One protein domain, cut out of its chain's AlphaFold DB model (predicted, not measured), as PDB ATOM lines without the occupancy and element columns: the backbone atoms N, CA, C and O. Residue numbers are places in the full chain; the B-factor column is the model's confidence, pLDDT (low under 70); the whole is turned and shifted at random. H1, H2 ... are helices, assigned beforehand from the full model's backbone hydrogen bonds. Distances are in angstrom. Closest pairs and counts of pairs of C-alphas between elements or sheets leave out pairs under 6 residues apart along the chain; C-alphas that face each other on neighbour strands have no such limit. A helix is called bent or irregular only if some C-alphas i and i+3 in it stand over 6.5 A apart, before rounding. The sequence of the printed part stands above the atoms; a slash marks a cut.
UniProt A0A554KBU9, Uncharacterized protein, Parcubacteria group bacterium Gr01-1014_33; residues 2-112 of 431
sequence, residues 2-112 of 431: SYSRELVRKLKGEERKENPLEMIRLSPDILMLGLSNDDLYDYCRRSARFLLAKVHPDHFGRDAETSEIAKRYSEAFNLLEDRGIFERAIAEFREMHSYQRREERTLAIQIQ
ATOM      1  N   SER A   2      19.985 -23.345 -24.227       53.12
ATOM      2  CA  SER A   2      20.428 -22.134 -24.958       53.12
ATOM      3  C   SER A   2      21.581 -21.373 -24.267       53.12
ATOM      4  O   SER A   2      22.626 -21.129 -24.867       53.12
ATOM      5  N   TYR A   3      21.460 -21.132 -22.955       44.25
ATOM      6  CA  TYR A   3      22.404 -20.309 -22.181       44.25
ATOM      7  C   TYR A   3      23.839 -20.870 -22.146       44.25
ATOM      8  O   TYR A   3      24.823 -20.138 -22.198       44.25
ATOM      9  N   SER A   4      23.972 -22.199 -22.116       43.69
ATOM     10  CA  SER A   4      25.261 -22.901 -22.061       43.69
ATOM     11  C   SER A   4      26.061 -22.767 -23.363       43.69
ATOM     12  O   SER A   4      27.285 -22.712 -23.328       43.69
ATOM     13  N   ARG A   5      25.383 -22.688 -24.518       54.56
ATOM     14  CA  ARG A   5      26.024 -22.479 -25.829       54.56
ATOM     15  C   ARG A   5      26.363 -21.007 -26.067       54.56
ATOM     16  O   ARG A   5      27.405 -20.727 -26.655       54.56
ATOM     17  N   GLU A   6      25.537 -20.084 -25.573       51.62
ATOM     18  CA  GLU A   6      25.819 -18.640 -25.605       51.62
ATOM     19  C   GLU A   6      27.069 -18.274 -24.800       51.62
ATOM     20  O   GLU A   6      27.909 -17.510 -25.277       51.62
ATOM     21  N   LEU A   7      27.234 -18.859 -23.610       52.81
ATOM     22  CA  LEU A   7      28.390 -18.598 -22.749       52.81
ATOM     23  C   LEU A   7      29.697 -19.119 -23.370       52.81
ATOM     24  O   LEU A   7      30.701 -18.412 -23.391       52.81
ATOM     25  N   VAL A   8      29.667 -20.325 -23.952       56.38
ATOM     26  CA  VAL A   8      30.823 -20.945 -24.629       56.38
ATOM     27  C   VAL A   8      31.235 -20.179 -25.895       56.38
ATOM     28  O   VAL A   8      32.416 -20.159 -26.231       56.38
ATOM     29  N   ARG A   9      30.297 -19.525 -26.592       56.00
ATOM     30  CA  ARG A   9      30.582 -18.725 -27.799       56.00
ATOM     31  C   ARG A   9      31.074 -17.313 -27.493       56.00
ATOM     32  O   ARG A   9      32.028 -16.874 -28.126       56.00
ATOM     33  N   LYS A  10      30.518 -16.632 -26.482       55.38
ATOM     34  CA  LYS A  10      31.055 -15.339 -26.009       55.38
ATOM     35  C   LYS A  10      32.508 -15.460 -25.541       55.38
ATOM     36  O   LYS A  10      33.307 -14.570 -25.802       55.38
ATOM     37  N   LEU A  11      32.869 -16.594 -24.935       54.19
ATOM     38  CA  LEU A  11      34.250 -16.914 -24.556       54.19
ATOM     39  C   LEU A  11      35.188 -17.159 -25.759       54.19
ATOM     40  O   LEU A  11      36.401 -17.120 -25.581       54.19
ATOM     41  N   LYS A  12      34.658 -17.387 -26.971       61.25
ATOM     42  CA  LYS A  12      35.429 -17.569 -28.216       61.25
ATOM     43  C   LYS A  12      35.600 -16.291 -29.051       61.25
ATOM     44  O   LYS A  12      36.273 -16.348 -30.074       61.25
ATOM     45  N   GLY A  13      35.019 -15.159 -28.644       44.09
ATOM     46  CA  GLY A  13      35.160 -13.883 -29.361       44.09
ATOM     47  C   GLY A  13      34.416 -13.799 -30.702       44.09
ATOM     48  O   GLY A  13      34.706 -12.915 -31.501       44.09
ATOM     49  N   GLU A  14      33.463 -14.697 -30.969       53.09
ATOM     50  CA  GLU A  14      32.611 -14.619 -32.162       53.09
ATOM     51  C   GLU A  14      31.525 -13.547 -31.944       53.09
ATOM     52  O   GLU A  14      30.569 -13.765 -31.194       53.09
ATOM     53  N   GLU A  15      31.667 -12.376 -32.580       52.16
ATOM     54  CA  GLU A  15      30.595 -11.374 -32.645       52.16
ATOM     55  C   GLU A  15      29.386 -11.975 -33.369       52.16
ATOM     56  O   GLU A  15      29.454 -12.391 -34.530       52.16
ATOM     57  N   ARG A  16      28.258 -12.065 -32.658       58.09
ATOM     58  CA  ARG A  16      27.017 -12.602 -33.211       58.09
ATOM     59  C   ARG A  16      26.518 -11.643 -34.293       58.09
ATOM     60  O   ARG A  16      26.049 -10.557 -33.965       58.09
ATOM     61  N   LYS A  17      26.557 -12.057 -35.563       65.88
ATOM     62  CA  LYS A  17      25.719 -11.420 -36.588       65.88
ATOM     63  C   LYS A  17      24.262 -11.659 -36.201       65.88
ATOM     64  O   LYS A  17      23.864 -12.801 -35.963       65.88
ATOM     65  N   GLU A  18      23.513 -10.575 -36.041       74.25
ATOM     66  CA  GLU A  18      22.101 -10.613 -35.671       74.25
ATOM     67  C   GLU A  18      21.309 -11.427 -36.706       74.25
ATOM     68  O   GLU A  18      21.624 -11.401 -37.898       74.25
ATOM     69  N   ASN A  19      20.312 -12.202 -36.265       82.88
ATOM     70  CA  ASN A  19      19.515 -12.997 -37.193       82.88
ATOM     71  C   ASN A  19      18.748 -12.036 -38.121       82.88
ATOM     72  O   ASN A  19      18.012 -11.184 -37.618       82.88
ATOM     73  N   PRO A  20      18.855 -12.157 -39.457       83.88
ATOM     74  CA  PRO A  20      18.239 -11.198 -40.370       83.88
ATOM     75  C   PRO A  20      16.707 -11.140 -40.255       83.88
ATOM     76  O   PRO A  20      16.110 -10.120 -40.590       83.88
ATOM     77  N   LEU A  21      16.063 -12.191 -39.730       87.19
ATOM     78  CA  LEU A  21      14.626 -12.209 -39.432       87.19
ATOM     79  C   LEU A  21      14.278 -11.390 -38.172       87.19
ATOM     80  O   LEU A  21      13.234 -10.740 -38.133       87.19
ATOM     81  N   GLU A  22      15.161 -11.353 -37.172       82.88
ATOM     82  CA  GLU A  22      15.028 -10.462 -36.007       82.88
ATOM     83  C   GLU A  22      15.338  -9.007 -36.384       82.88
ATOM     84  O   GLU A  22      14.637  -8.097 -35.940       82.88
ATOM     85  N   MET A  23      16.322  -8.786 -37.269       84.19
ATOM     86  CA  MET A  23      16.683  -7.452 -37.767       84.19
ATOM     87  C   MET A  23      15.492  -6.754 -38.428       84.19
ATOM     88  O   MET A  23      15.278  -5.569 -38.188       84.19
ATOM     89  N   ILE A  24      14.676  -7.482 -39.202       85.19
ATOM     90  CA  ILE A  24      13.434  -6.965 -39.807       85.19
ATOM     91  C   ILE A  24      12.225  -6.975 -38.852       85.19
ATOM     92  O   ILE A  24      11.115  -6.657 -39.275       85.19
ATOM     93  N   ARG A  25      12.430  -7.315 -37.570       82.06
ATOM     94  CA  ARG A  25      11.398  -7.430 -36.522       82.06
ATOM     95  C   ARG A  25      10.238  -8.350 -36.907       82.06
ATOM     96  O   ARG A  25       9.072  -8.035 -36.666       82.06
ATOM     97  N   LEU A  26      10.550  -9.487 -37.522       83.69
ATOM     98  CA  LEU A  26       9.543 -10.477 -37.879       83.69
ATOM     99  C   LEU A  26       8.928 -11.079 -36.604       83.69
ATOM    100  O   LEU A  26       9.656 -11.523 -35.718       83.69
ATOM    101  N   SER A  27       7.595 -11.113 -36.503       81.44
ATOM    102  CA  SER A  27       6.926 -11.794 -35.382       81.44
ATOM    103  C   SER A  27       7.080 -13.318 -35.512       81.44
ATOM    104  O   SER A  27       6.929 -13.843 -36.622       81.44
ATOM    105  N   PRO A  28       7.281 -14.059 -34.405       77.62
ATOM    106  CA  PRO A  28       7.228 -15.523 -34.390       77.62
ATOM    107  C   PRO A  28       5.916 -16.112 -34.935       77.62
ATOM    108  O   PRO A  28       5.911 -17.260 -35.388       77.62
ATOM    109  N   ASP A  29       4.826 -15.334 -34.941       79.75
ATOM    110  CA  ASP A  29       3.504 -15.733 -35.451       79.75
ATOM    111  C   ASP A  29       3.528 -16.157 -36.917       79.75
ATOM    112  O   ASP A  29       2.733 -16.997 -37.340       79.75
ATOM    113  N   ILE A  30       4.482 -15.639 -37.698       80.00
ATOM    114  CA  ILE A  30       4.626 -15.996 -39.111       80.00
ATOM    115  C   ILE A  30       4.865 -17.495 -39.321       80.00
ATOM    116  O   ILE A  30       4.467 -18.068 -40.331       80.00
ATOM    117  N   LEU A  31       5.464 -18.154 -38.327       80.06
ATOM    118  CA  LEU A  31       5.710 -19.590 -38.341       80.06
ATOM    119  C   LEU A  31       4.426 -20.410 -38.126       80.06
ATOM    120  O   LEU A  31       4.458 -21.623 -38.318       80.06
ATOM    121  N   MET A  32       3.320 -19.784 -37.709       72.62
ATOM    122  CA  MET A  32       2.015 -20.434 -37.532       72.62
ATOM    123  C   MET A  32       1.115 -20.341 -38.765       72.62
ATOM    124  O   MET A  32       0.101 -21.030 -38.820       72.62
ATOM    125  N   LEU A  33       1.488 -19.539 -39.766       78.75
ATOM    126  CA  LEU A  33       0.695 -19.355 -40.986       78.75
ATOM    127  C   LEU A  33       0.692 -20.587 -41.909       78.75
ATOM    128  O   LEU A  33       0.027 -20.571 -42.938       78.75
ATOM    129  N   GLY A  34       1.432 -21.650 -41.567       77.94
ATOM    130  CA  GLY A  34       1.479 -22.889 -42.351       77.94
ATOM    131  C   GLY A  34       2.143 -22.737 -43.723       77.94
ATOM    132  O   GLY A  34       1.983 -23.604 -44.576       77.94
ATOM    133  N   LEU A  35       2.874 -21.641 -43.935       83.69
ATOM    134  CA  LEU A  35       3.570 -21.344 -45.181       83.69
ATOM    135  C   LEU A  35       4.713 -22.338 -45.425       83.69
ATOM    136  O   LEU A  35       5.409 -22.749 -44.488       83.69
ATOM    137  N   SER A  36       4.931 -22.695 -46.693       84.88
ATOM    138  CA  SER A  36       6.106 -23.475 -47.080       84.88
ATOM    139  C   SER A  36       7.390 -22.661 -46.855       84.88
ATOM    140  O   SER A  36       7.358 -21.436 -46.731       84.88
ATOM    141  N   ASN A  37       8.547 -23.326 -46.797       80.94
ATOM    142  CA  ASN A  37       9.826 -22.616 -46.655       80.94
ATOM    143  C   ASN A  37      10.090 -21.667 -47.842       80.94
ATOM    144  O   ASN A  37      10.729 -20.635 -47.649       80.94
ATOM    145  N   ASP A  38       9.580 -21.990 -49.035       84.81
ATOM    146  CA  ASP A  38       9.679 -21.136 -50.222       84.81
ATOM    147  C   ASP A  38       8.782 -19.905 -50.118       84.81
ATOM    148  O   ASP A  38       9.247 -18.789 -50.341       84.81
ATOM    149  N   ASP A  39       7.541 -20.078 -49.667       87.06
ATOM    150  CA  ASP A  39       6.623 -18.955 -49.453       87.06
ATOM    151  C   ASP A  39       7.116 -18.028 -48.333       87.06
ATOM    152  O   ASP A  39       7.001 -16.806 -48.428       87.06
ATOM    153  N   LEU A  40       7.704 -18.598 -47.273       86.56
ATOM    154  CA  LEU A  40       8.323 -17.834 -46.187       86.56
ATOM    155  C   LEU A  40       9.534 -17.039 -46.670       86.56
ATOM    156  O   LEU A  40       9.699 -15.890 -46.259       86.56
ATOM    157  N   TYR A  41      10.368 -17.630 -47.525       87.50
ATOM    158  CA  TYR A  41      11.522 -16.957 -48.115       87.50
ATOM    159  C   TYR A  41      11.086 -15.748 -48.945       87.50
ATOM    160  O   TYR A  41      11.550 -14.627 -48.720       87.50
ATOM    161  N   ASP A  42      10.120 -15.962 -49.835       86.75
ATOM    162  CA  ASP A  42       9.546 -14.925 -50.682       86.75
ATOM    163  C   ASP A  42       8.897 -13.807 -49.867       86.75
ATOM    164  O   ASP A  42       9.115 -12.620 -50.135       86.75
ATOM    165  N   TYR A  43       8.122 -14.173 -48.847       87.88
ATOM    166  CA  TYR A  43       7.481 -13.221 -47.951       87.88
ATOM    167  C   TYR A  43       8.518 -12.376 -47.208       87.88
ATOM    168  O   TYR A  43       8.454 -11.147 -47.256       87.88
ATOM    169  N   CYS A  44       9.512 -13.007 -46.576       87.38
ATOM    170  CA  CYS A  44      10.525 -12.303 -45.788       87.38
ATOM    171  C   CYS A  44      11.353 -11.349 -46.657       87.38
ATOM    172  O   CYS A  44      11.615 -10.218 -46.246       87.38
ATOM    173  N   ARG A  45      11.695 -11.750 -47.889       88.25
ATOM    174  CA  ARG A  45      12.414 -10.889 -48.838       88.25
ATOM    175  C   ARG A  45      11.574  -9.684 -49.270       88.25
ATOM    176  O   ARG A  45      12.086  -8.564 -49.319       88.25
ATOM    177  N   ARG A  46      10.279  -9.880 -49.550       87.62
ATOM    178  CA  ARG A  46       9.353  -8.782 -49.887       87.62
ATOM    179  C   ARG A  46       9.159  -7.829 -48.708       87.62
ATOM    180  O   ARG A  46       9.213  -6.617 -48.906       87.62
ATOM    181  N   SER A  47       8.993  -8.356 -47.497       85.38
ATOM    182  CA  SER A  47       8.874  -7.558 -46.273       85.38
ATOM    183  C   SER A  47      10.137  -6.745 -45.994       85.38
ATOM    184  O   SER A  47      10.033  -5.547 -45.749       85.38
ATOM    185  N   ALA A  48      11.324  -7.349 -46.111       85.88
ATOM    186  CA  ALA A  48      12.599  -6.651 -45.949       85.88
ATOM    187  C   ALA A  48      12.762  -5.516 -46.977       85.88
ATOM    188  O   ALA A  48      13.097  -4.389 -46.614       85.88
ATOM    189  N   ARG A  49      12.428  -5.775 -48.250       86.38
ATOM    190  CA  ARG A  49      12.452  -4.761 -49.317       86.38
ATOM    191  C   ARG A  49      11.486  -3.608 -49.047       86.38
ATOM    192  O   ARG A  49      11.823  -2.449 -49.274       86.38
ATOM    193  N   PHE A  50      10.288  -3.925 -48.571       86.38
ATOM    194  CA  PHE A  50       9.269  -2.935 -48.237       86.38
ATOM    195  C   PHE A  50       9.681  -2.059 -47.046       86.38
ATOM    196  O   PHE A  50       9.498  -0.843 -47.086       86.38
ATOM    197  N   LEU A  51      10.265  -2.659 -46.005       84.12
ATOM    198  CA  LEU A  51      10.789  -1.932 -44.846       84.12
ATOM    199  C   LEU A  51      11.955  -1.018 -45.235       84.12
ATOM    200  O   LEU A  51      11.976   0.142 -44.833       84.12
ATOM    201  N   LEU A  52      12.868  -1.497 -46.083       83.44
ATOM    202  CA  LEU A  52      13.967  -0.687 -46.608       83.44
ATOM    203  C   LEU A  52      13.459   0.511 -47.426       83.44
ATOM    204  O   LEU A  52      13.931   1.627 -47.232       83.44
ATOM    205  N   ALA A  53      12.463   0.303 -48.292       83.56
ATOM    206  CA  ALA A  53      11.861   1.379 -49.081       83.56
ATOM    207  C   ALA A  53      11.191   2.448 -48.200       83.56
ATOM    208  O   ALA A  53      11.263   3.636 -48.505       83.56
ATOM    209  N   LYS A  54      10.574   2.044 -47.082       80.50
ATOM    210  CA  LYS A  54       9.929   2.965 -46.134       80.50
ATOM    211  C   LYS A  54      10.900   3.831 -45.339       80.50
ATOM    212  O   LYS A  54      10.525   4.934 -44.961       80.50
ATOM    213  N   VAL A  55      12.099   3.330 -45.053       76.12
ATOM    214  CA  VAL A  55      13.089   4.012 -44.197       76.12
ATOM    215  C   VAL A  55      14.245   4.583 -45.032       76.12
ATOM    216  O   VAL A  55      15.263   5.002 -44.492       76.12
ATOM    217  N   HIS A  56      14.110   4.622 -46.363       71.75
ATOM    218  CA  HIS A  56      15.182   5.091 -47.237       71.75
ATOM    219  C   HIS A  56      15.535   6.565 -46.937       71.75
ATOM    220  O   HIS A  56      14.632   7.407 -46.904       71.75
ATOM    221  N   PRO A  57      16.826   6.909 -46.772       65.88
ATOM    222  CA  PRO A  57      17.274   8.260 -46.410       65.88
ATOM    223  C   PRO A  57      16.993   9.333 -47.479       65.88
ATOM    224  O   PRO A  57      17.175  10.519 -47.220       65.88
ATOM    225  N   ASP A  58      16.530   8.936 -48.666       69.94
ATOM    226  CA  ASP A  58      16.050   9.874 -49.694       69.94
ATOM    227  C   ASP A  58      14.610  10.357 -49.427       69.94
ATOM    228  O   ASP A  58      14.200  11.383 -49.968       69.94
ATOM    229  N   HIS A  59      13.831   9.642 -48.602       62.53
ATOM    230  CA  HIS A  59      12.441   9.992 -48.268       62.53
ATOM    231  C   HIS A  59      12.308  10.822 -46.988       62.53
ATOM    232  O   HIS A  59      11.377  11.615 -46.863       62.53
ATOM    233  N   PHE A  60      13.238  10.659 -46.052       57.75
ATOM    234  CA  PHE A  60      13.300  11.397 -44.796       57.75
ATOM    235  C   PHE A  60      14.717  11.948 -44.690       57.75
ATOM    236  O   PHE A  60      15.665  11.175 -44.803       57.75
ATOM    237  N   GLY A  61      14.864  13.270 -44.552       56.94
ATOM    238  CA  GLY A  61      16.167  13.940 -44.476       56.94
ATOM    239  C   GLY A  61      17.118  13.293 -43.458       56.94
ATOM    240  O   GLY A  61      16.697  12.488 -42.637       56.94
ATOM    241  N   ARG A  62      18.415  13.629 -43.545       60.28
ATOM    242  CA  ARG A  62      19.542  12.985 -42.833       60.28
ATOM    243  C   ARG A  62      19.459  13.040 -41.292       60.28
ATOM    244  O   ARG A  62      20.317  13.641 -40.652       60.28
ATOM    245  N   ASP A  63      18.499  12.352 -40.699       62.56
ATOM    246  CA  ASP A  63      18.459  12.051 -39.276       62.56
ATOM    247  C   ASP A  63      19.321  10.807 -39.018       62.56
ATOM    248  O   ASP A  63      19.249   9.802 -39.737       62.56
ATOM    249  N   ALA A  64      20.192  10.882 -38.008       59.62
ATOM    250  CA  ALA A  64      21.170   9.833 -37.704       59.62
ATOM    251  C   ALA A  64      20.505   8.483 -37.371       59.62
ATOM    252  O   ALA A  64      21.004   7.435 -37.776       59.62
ATOM    253  N   GLU A  65      19.346   8.518 -36.711       63.34
ATOM    254  CA  GLU A  65      18.569   7.340 -36.309       63.34
ATOM    255  C   GLU A  65      17.937   6.623 -37.517       63.34
ATOM    256  O   GLU A  65      18.055   5.405 -37.666       63.34
ATOM    257  N   THR A  66      17.360   7.378 -38.456       66.69
ATOM    258  CA  THR A  66      16.798   6.853 -39.712       66.69
ATOM    259  C   THR A  66      17.883   6.211 -40.582       66.69
ATOM    260  O   THR A  66      17.664   5.163 -41.188       66.69
ATOM    261  N   SER A  67      19.089   6.791 -40.588       70.75
ATOM    262  CA  SER A  67      20.260   6.257 -41.295       70.75
ATOM    263  C   SER A  67      20.743   4.919 -40.717       70.75
ATOM    264  O   SER A  67      21.122   4.018 -41.466       70.75
ATOM    265  N   GLU A  68      20.701   4.748 -39.395       77.62
ATOM    266  CA  GLU A  68      21.110   3.505 -38.734       77.62
ATOM    267  C   GLU A  68      20.092   2.373 -38.946       77.62
ATOM    268  O   GLU A  68      20.469   1.248 -39.285       77.62
ATOM    269  N   ILE A  69      18.793   2.678 -38.866       78.88
ATOM    270  CA  ILE A  69      17.720   1.714 -39.157       78.88
ATOM    271  C   ILE A  69      17.748   1.300 -40.637       78.88
ATOM    272  O   ILE A  69      17.631   0.112 -40.948       78.88
ATOM    273  N   ALA A  70      17.971   2.249 -41.553       80.19
ATOM    274  CA  ALA A  70      18.115   1.961 -42.979       80.19
ATOM    275  C   ALA A  70      19.306   1.032 -43.264       80.19
ATOM    276  O   ALA A  70      19.179   0.089 -44.048       80.19
ATOM    277  N   LYS A  71      20.450   1.245 -42.595       82.25
ATOM    278  CA  LYS A  71      21.612   0.346 -42.693       82.25
ATOM    279  C   LYS A  71      21.282  -1.056 -42.196       82.25
ATOM    280  O   LYS A  71      21.587  -2.020 -42.893       82.25
ATOM    281  N   ARG A  72      20.600  -1.170 -41.055       83.00
ATOM    282  CA  ARG A  72      20.204  -2.458 -40.469       83.00
ATOM    283  C   ARG A  72      19.247  -3.235 -41.379       83.00
ATOM    284  O   ARG A  72      19.441  -4.429 -41.590       83.00
ATOM    285  N   TYR A  73      18.257  -2.579 -41.986       85.12
ATOM    286  CA  TYR A  73      17.367  -3.233 -42.955       85.12
ATOM    287  C   TYR A  73      18.049  -3.559 -44.285       85.12
ATOM    288  O   TYR A  73      17.734  -4.586 -44.881       85.12
ATOM    289  N   SER A  74      18.993  -2.731 -44.737       84.44
ATOM    290  CA  SER A  74      19.795  -3.006 -45.935       84.44
ATOM    291  C   SER A  74      20.671  -4.246 -45.741       84.44
ATOM    292  O   SER A  74      20.681  -5.147 -46.579       84.44
ATOM    293  N   GLU A  75      21.337  -4.350 -44.591       85.50
ATOM    294  CA  GLU A  75      22.127  -5.524 -44.223       85.50
ATOM    295  C   GLU A  75      21.255  -6.781 -44.117       85.50
ATOM    296  O   GLU A  75      21.587  -7.806 -44.711       85.50
ATOM    297  N   ALA A  76      20.098  -6.691 -43.454       84.00
ATOM    298  CA  ALA A  76      19.157  -7.801 -43.373       84.00
ATOM    299  C   ALA A  76      18.647  -8.235 -44.757       84.00
ATOM    300  O   ALA A  76      18.589  -9.428 -45.042       84.00
ATOM    301  N   PHE A  77      18.320  -7.288 -45.643       86.56
ATOM    302  CA  PHE A  77      17.886  -7.582 -47.009       86.56
ATOM    303  C   PHE A  77      18.975  -8.314 -47.803       86.56
ATOM    304  O   PHE A  77      18.685  -9.351 -48.396       86.56
ATOM    305  N   ASN A  78      20.224  -7.839 -47.746       86.19
ATOM    306  CA  ASN A  78      21.357  -8.470 -48.428       86.19
ATOM    307  C   ASN A  78      21.628  -9.889 -47.903       86.19
ATOM    308  O   ASN A  78      21.904 -10.798 -48.680       86.19
ATOM    309  N   LEU A  79      21.507 -10.105 -46.588       86.12
ATOM    310  CA  LEU A  79      21.651 -11.430 -45.976       86.12
ATOM    311  C   LEU A  79      20.517 -12.388 -46.372       86.12
ATOM    312  O   LEU A  79      20.751 -13.586 -46.503       86.12
ATOM    313  N   LEU A  80      19.301 -11.872 -46.575       86.50
ATOM    314  CA  LEU A  80      18.133 -12.653 -46.996       86.50
ATOM    315  C   LEU A  80      18.112 -12.954 -48.502       86.50
ATOM    316  O   LEU A  80      17.306 -13.780 -48.928       86.50
ATOM    317  N   GLU A  81      18.972 -12.335 -49.320       85.62
ATOM    318  CA  GLU A  81      19.120 -12.727 -50.729       85.62
ATOM    319  C   GLU A  81      19.784 -14.101 -50.882       85.62
ATOM    320  O   GLU A  81      19.454 -14.837 -51.810       85.62
ATOM    321  N   ASP A  82      20.652 -14.495 -49.948       87.31
ATOM    322  CA  ASP A  82      21.259 -15.824 -49.935       87.31
ATOM    323  C   ASP A  82      20.314 -16.853 -49.291       87.31
ATOM    324  O   ASP A  82      19.971 -16.798 -48.102       87.31
ATOM    325  N   ARG A  83      19.923 -17.851 -50.086       83.75
ATOM    326  CA  ARG A  83      19.015 -18.915 -49.659       83.75
ATOM    327  C   ARG A  83      19.579 -19.772 -48.518       83.75
ATOM    328  O   ARG A  83      18.840 -20.134 -47.604       83.75
ATOM    329  N   GLY A  84      20.876 -20.066 -48.527       83.62
ATOM    330  CA  GLY A  84      21.533 -20.854 -47.482       83.62
ATOM    331  C   GLY A  84      21.721 -20.080 -46.174       83.62
ATOM    332  O   GLY A  84      21.836 -20.679 -45.099       83.62
ATOM    333  N   ILE A  85      21.748 -18.746 -46.226       85.44
ATOM    334  CA  ILE A  85      21.697 -17.899 -45.025       85.44
ATOM    335  C   ILE A  85      20.273 -17.866 -44.467       85.44
ATOM    336  O   ILE A  85      20.100 -18.055 -43.263       85.44
ATOM    337  N   PHE A  86      19.255 -17.734 -45.322       87.06
ATOM    338  CA  PHE A  86      17.854 -17.777 -44.895       87.06
ATOM    339  C   PHE A  86      17.479 -19.091 -44.198       87.06
ATOM    340  O   PHE A  86      16.853 -19.073 -43.140       87.06
ATOM    341  N   GLU A  87      17.882 -20.236 -44.748       84.81
ATOM    342  CA  GLU A  87      17.548 -21.543 -44.166       84.81
ATOM    343  C   GLU A  87      18.191 -21.761 -42.789       84.81
ATOM    344  O   GLU A  87      17.585 -22.358 -41.896       84.81
ATOM    345  N   ARG A  88      19.389 -21.210 -42.567       84.69
ATOM    346  CA  ARG A  88      20.012 -21.191 -41.235       84.69
ATOM    347  C   ARG A  88      19.305 -20.214 -40.300       84.69
ATOM    348  O   ARG A  88      18.996 -20.575 -39.166       84.69
ATOM    349  N   ALA A  89      18.976 -19.024 -40.795       85.75
ATOM    350  CA  ALA A  89      18.272 -18.000 -40.035       85.75
ATOM    351  C   ALA A  89      16.884 -18.474 -39.572       85.75
ATOM    352  O   ALA A  89      16.538 -18.279 -38.410       85.75
ATOM    353  N   ILE A  90      16.106 -19.154 -40.422       86.00
ATOM    354  CA  ILE A  90      14.777 -19.671 -40.060       86.00
ATOM    355  C   ILE A  90      14.865 -20.843 -39.072       86.00
ATOM    356  O   ILE A  90      14.005 -20.974 -38.201       86.00
ATOM    357  N   ALA A  91      15.900 -21.685 -39.170       83.06
ATOM    358  CA  ALA A  91      16.131 -22.775 -38.226       83.06
ATOM    359  C   ALA A  91      16.472 -22.236 -36.829       83.06
ATOM    360  O   ALA A  91      15.844 -22.640 -35.848       83.06
ATOM    361  N   GLU A  92      17.382 -21.262 -36.748       83.25
ATOM    362  CA  GLU A  92      17.702 -20.572 -35.495       83.25
ATOM    363  C   GLU A  92      16.483 -19.827 -34.938       83.25
ATOM    364  O   GLU A  92      16.186 -19.929 -33.750       83.25
ATOM    365  N   PHE A  93      15.716 -19.144 -35.790       83.00
ATOM    366  CA  PHE A  93      14.498 -18.430 -35.396       83.00
ATOM    367  C   PHE A  93      13.423 -19.386 -34.843       83.00
ATOM    368  O   PHE A  93      12.751 -19.095 -33.850       83.00
ATOM    369  N   ARG A  94      13.291 -20.590 -35.421       82.81
ATOM    370  CA  ARG A  94      12.420 -21.653 -34.892       82.81
ATOM    371  C   ARG A  94      12.888 -22.149 -33.527       82.81
ATOM    372  O   ARG A  94      12.044 -22.320 -32.648       82.81
ATOM    373  N   GLU A  95      14.189 -22.373 -33.349       80.19
ATOM    374  CA  GLU A  95      14.764 -22.856 -32.089       80.19
ATOM    375  C   GLU A  95      14.607 -21.814 -30.971       80.19
ATOM    376  O   GLU A  95      14.087 -22.150 -29.902       80.19
ATOM    377  N   MET A  96      14.940 -20.546 -31.244       75.75
ATOM    378  CA  MET A  96      14.842 -19.435 -30.287       75.75
ATOM    379  C   MET A  96      13.420 -19.249 -29.751       75.75
ATOM    380  O   MET A  96      13.213 -19.185 -28.539       75.75
ATOM    381  N   HIS A  97      12.418 -19.269 -30.630       73.25
ATOM    382  CA  HIS A  97      11.022 -19.054 -30.239       73.25
ATOM    383  C   HIS A  97      10.263 -20.347 -29.894       73.25
ATOM    384  O   HIS A  97       9.045 -20.320 -29.713       73.25
ATOM    385  N   SER A  98      10.925 -21.508 -29.831       70.00
ATOM    386  CA  SER A  98      10.267 -22.783 -29.483       70.00
ATOM    387  C   SER A  98       9.879 -22.865 -28.002       70.00
ATOM    388  O   SER A  98       8.827 -23.412 -27.661       70.00
ATOM    389  N   TYR A  99      10.716 -22.302 -27.126       63.03
ATOM    390  CA  TYR A  99      10.532 -22.324 -25.677       63.03
ATOM    391  C   TYR A  99       9.477 -21.304 -25.229       63.03
ATOM    392  O   TYR A  99       8.526 -21.683 -24.549       63.03
ATOM    393  N   GLN A 100       9.563 -20.067 -25.736       65.62
ATOM    394  CA  GLN A 100       8.552 -19.019 -25.524       65.62
ATOM    395  C   GLN A 100       7.147 -19.511 -25.900       65.62
ATOM    396  O   GLN A 100       6.222 -19.411 -25.104       65.62
ATOM    397  N   ARG A 101       7.006 -20.205 -27.039       67.88
ATOM    398  CA  ARG A 101       5.716 -20.763 -27.480       67.88
ATOM    399  C   ARG A 101       5.153 -21.861 -26.575       67.88
ATOM    400  O   ARG A 101       3.936 -22.031 -26.506       67.88
ATOM    401  N   ARG A 102       6.001 -22.650 -25.904       70.12
ATOM    402  CA  ARG A 102       5.532 -23.659 -24.935       70.12
ATOM    403  C   ARG A 102       5.065 -23.006 -23.643       70.12
ATOM    404  O   ARG A 102       4.023 -23.398 -23.118       70.12
ATOM    405  N   GLU A 103       5.806 -22.017 -23.155       73.12
ATOM    406  CA  GLU A 103       5.432 -21.268 -21.955       73.12
ATOM    407  C   GLU A 103       4.152 -20.463 -22.187       73.12
ATOM    408  O   GLU A 103       3.218 -20.594 -21.404       73.12
ATOM    409  N   GLU A 104       4.032 -19.752 -23.310       77.56
ATOM    410  CA  GLU A 104       2.827 -18.995 -23.677       77.56
ATOM    411  C   GLU A 104       1.584 -19.882 -23.780       77.56
ATOM    412  O   GLU A 104       0.532 -19.537 -23.245       77.56
ATOM    413  N   ARG A 105       1.693 -21.067 -24.399       76.00
ATOM    414  CA  ARG A 105       0.579 -22.031 -24.442       76.00
ATOM    415  C   ARG A 105       0.202 -22.535 -23.055       76.00
ATOM    416  O   ARG A 105      -0.980 -22.676 -22.756       76.00
ATOM    417  N   THR A 106       1.193 -22.800 -22.209       77.56
ATOM    418  CA  THR A 106       0.954 -23.264 -20.836       77.56
ATOM    419  C   THR A 106       0.273 -22.177 -20.006       77.56
ATOM    420  O   THR A 106      -0.705 -22.454 -19.311       77.56
ATOM    421  N   LEU A 107       0.728 -20.929 -20.140       82.25
ATOM    422  CA  LEU A 107       0.133 -19.760 -19.501       82.25
ATOM    423  C   LEU A 107      -1.292 -19.511 -20.000       82.25
ATOM    424  O   LEU A 107      -2.182 -19.289 -19.185       82.25
ATOM    425  N   ALA A 108      -1.549 -19.626 -21.304       78.19
ATOM    426  CA  ALA A 108      -2.891 -19.479 -21.866       78.19
ATOM    427  C   ALA A 108      -3.877 -20.504 -21.278       78.19
ATOM    428  O   ALA A 108      -4.984 -20.142 -20.879       78.19
ATOM    429  N   ILE A 109      -3.453 -21.767 -21.139       83.50
ATOM    430  CA  ILE A 109      -4.259 -22.824 -20.509       83.50
ATOM    431  C   ILE A 109      -4.512 -22.512 -19.025       83.50
ATOM    432  O   ILE A 109      -5.636 -22.647 -18.540       83.50
ATOM    433  N   GLN A 110      -3.491 -22.068 -18.286       87.50
ATOM    434  CA  GLN A 110      -3.638 -21.705 -16.871       87.50
ATOM    435  C   GLN A 110      -4.559 -20.498 -16.664       87.50
ATOM    436  O   GLN A 110      -5.370 -20.505 -15.734       87.50
ATOM    437  N   ILE A 111      -4.477 -19.490 -17.533       90.38
ATOM    438  CA  ILE A 111      -5.372 -18.329 -17.523       90.38
ATOM    439  C   ILE A 111      -6.810 -18.783 -17.772       90.38
ATOM    440  O   ILE A 111      -7.700 -18.419 -17.004       90.38
ATOM    441  N   GLN A 112      -7.042 -19.631 -18.776       86.31
ATOM    442  CA  GLN A 112      -8.376 -20.145 -19.090       86.31
ATOM    443  C   GLN A 112      -8.976 -20.945 -17.922       86.31
ATOM    444  O   GLN A 112     -10.127 -20.725 -17.540       86.31
TER     445      GLN A 112
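What this domain is: This is residues 2 to 112 of the 431 residues of an uncharacterized protein of Parcubacteria group bacterium Gr01-1014_33 (UniProt A0A554KBU9). The longest helix, H6, and a hairpin of two helices, H4 and H5, make a corner where H5 turns into H6 at residue 82, and the short helix H2 sits in the angle between H5 and the first arm of H6, H6a. Beyond a bend, the second arm of H6 leads away from the body, its residues 102 to 112 sticking out, while H1 lies off to another side at the end of a strand-free link. The printed part has 111 residues with six named helices, H1 to H6 in order along the chain, and no named strand; the class is all helix. The whole is loose, with a radius of gyration of the C-alphas of 16.6 A, and spans 49 by 38 by 30 A along its three main axes.

Where its parts are: H6, residues 83 to 112, was assigned as one helix by its hydrogen bonds, but it is bent: C-alphas 96 and 99 are 6.9 A apart. Its arm H6a, residues 83 to 96, is 19.8 A long and begins at C-alpha 83 at (19.015, -18.915, -49.659). Its arm H6b, residues 99 to 112, is 20.1 A long and ends at C-alpha 112 at (-8.376, -20.145, -19.090). H5, residues 64 to 81, measures 26.1 A, and H4, residues 37 to 54, measures 25.6 A from first to last C-alpha. H2 is residues 20 to 23 and H3 is residues 28 to 32. H1, residues 2 to 10, is 12.7 A long and begins at C-alpha 2 at (20.428, -22.134, -24.958).

How they stand to each other: The arms H6a and H6b stand at a steep tilt of 42 degrees. H6a and H5 touch only at the corner by their link, and only just, with 3 pairs of C-alphas within 8 A; the closest C-alphas are those of Leu 80 and Phe 86, 5.5 A apart. Their lines are about perpendicular at 70.1 degrees, only just past steep. H4 and H5 form a helical hairpin: they touch, with the closest C-alphas, those of Ala 48 and Phe 77, 5.5 A apart, and run opposite ways at a shallow tilt of 25 degrees. H4 and H6a are close but not clearly touching, with C-alphas 41 and 86 the closest at 7.2 A, and about perpendicular at 85 degrees. H2 touches residues 72 to 80 of H5, where the C-alphas of Pro 20 and Ala 76 come closest at 4.6 A. H2 also touches H6a, with the C-alphas of Pro 20 and Ala 89 closest at 6.8 A. H3 and H4 are near each other, and H3 is close to H6a but not clearly touching, with the C-alphas of Leu 31 and Arg 94 closest at 7.8 A. H1 touches no helix and is only just apart from H6a, at 8.2 A; H6b touches no helix either. Every O i to N i+4 pair is within hydrogen-bond range in H1, H4, H5 and H6b, against 9 of 10 in H6a and 0 of 1 in H3, which has 2 of 2 O i to N i+3 pairs within range; H2 is too short for an O i to N i+4 pair.

The domain as a whole: The two C-alphas farthest apart, those of Asp 58 and Gln 110, are 49.6 A apart. Residues 7 to 15, of which 7 to 10 belong to H1, residues 58 to 65 and residues 102 to 112 stand free; the body without them spans 38 by 30 by 23 A. The printed part has no cut, and no link is long. The mean pLDDT of the printed part is 76.0, and it is under 70 at residues 2 to 17, 57 to 66 and 99 to 101.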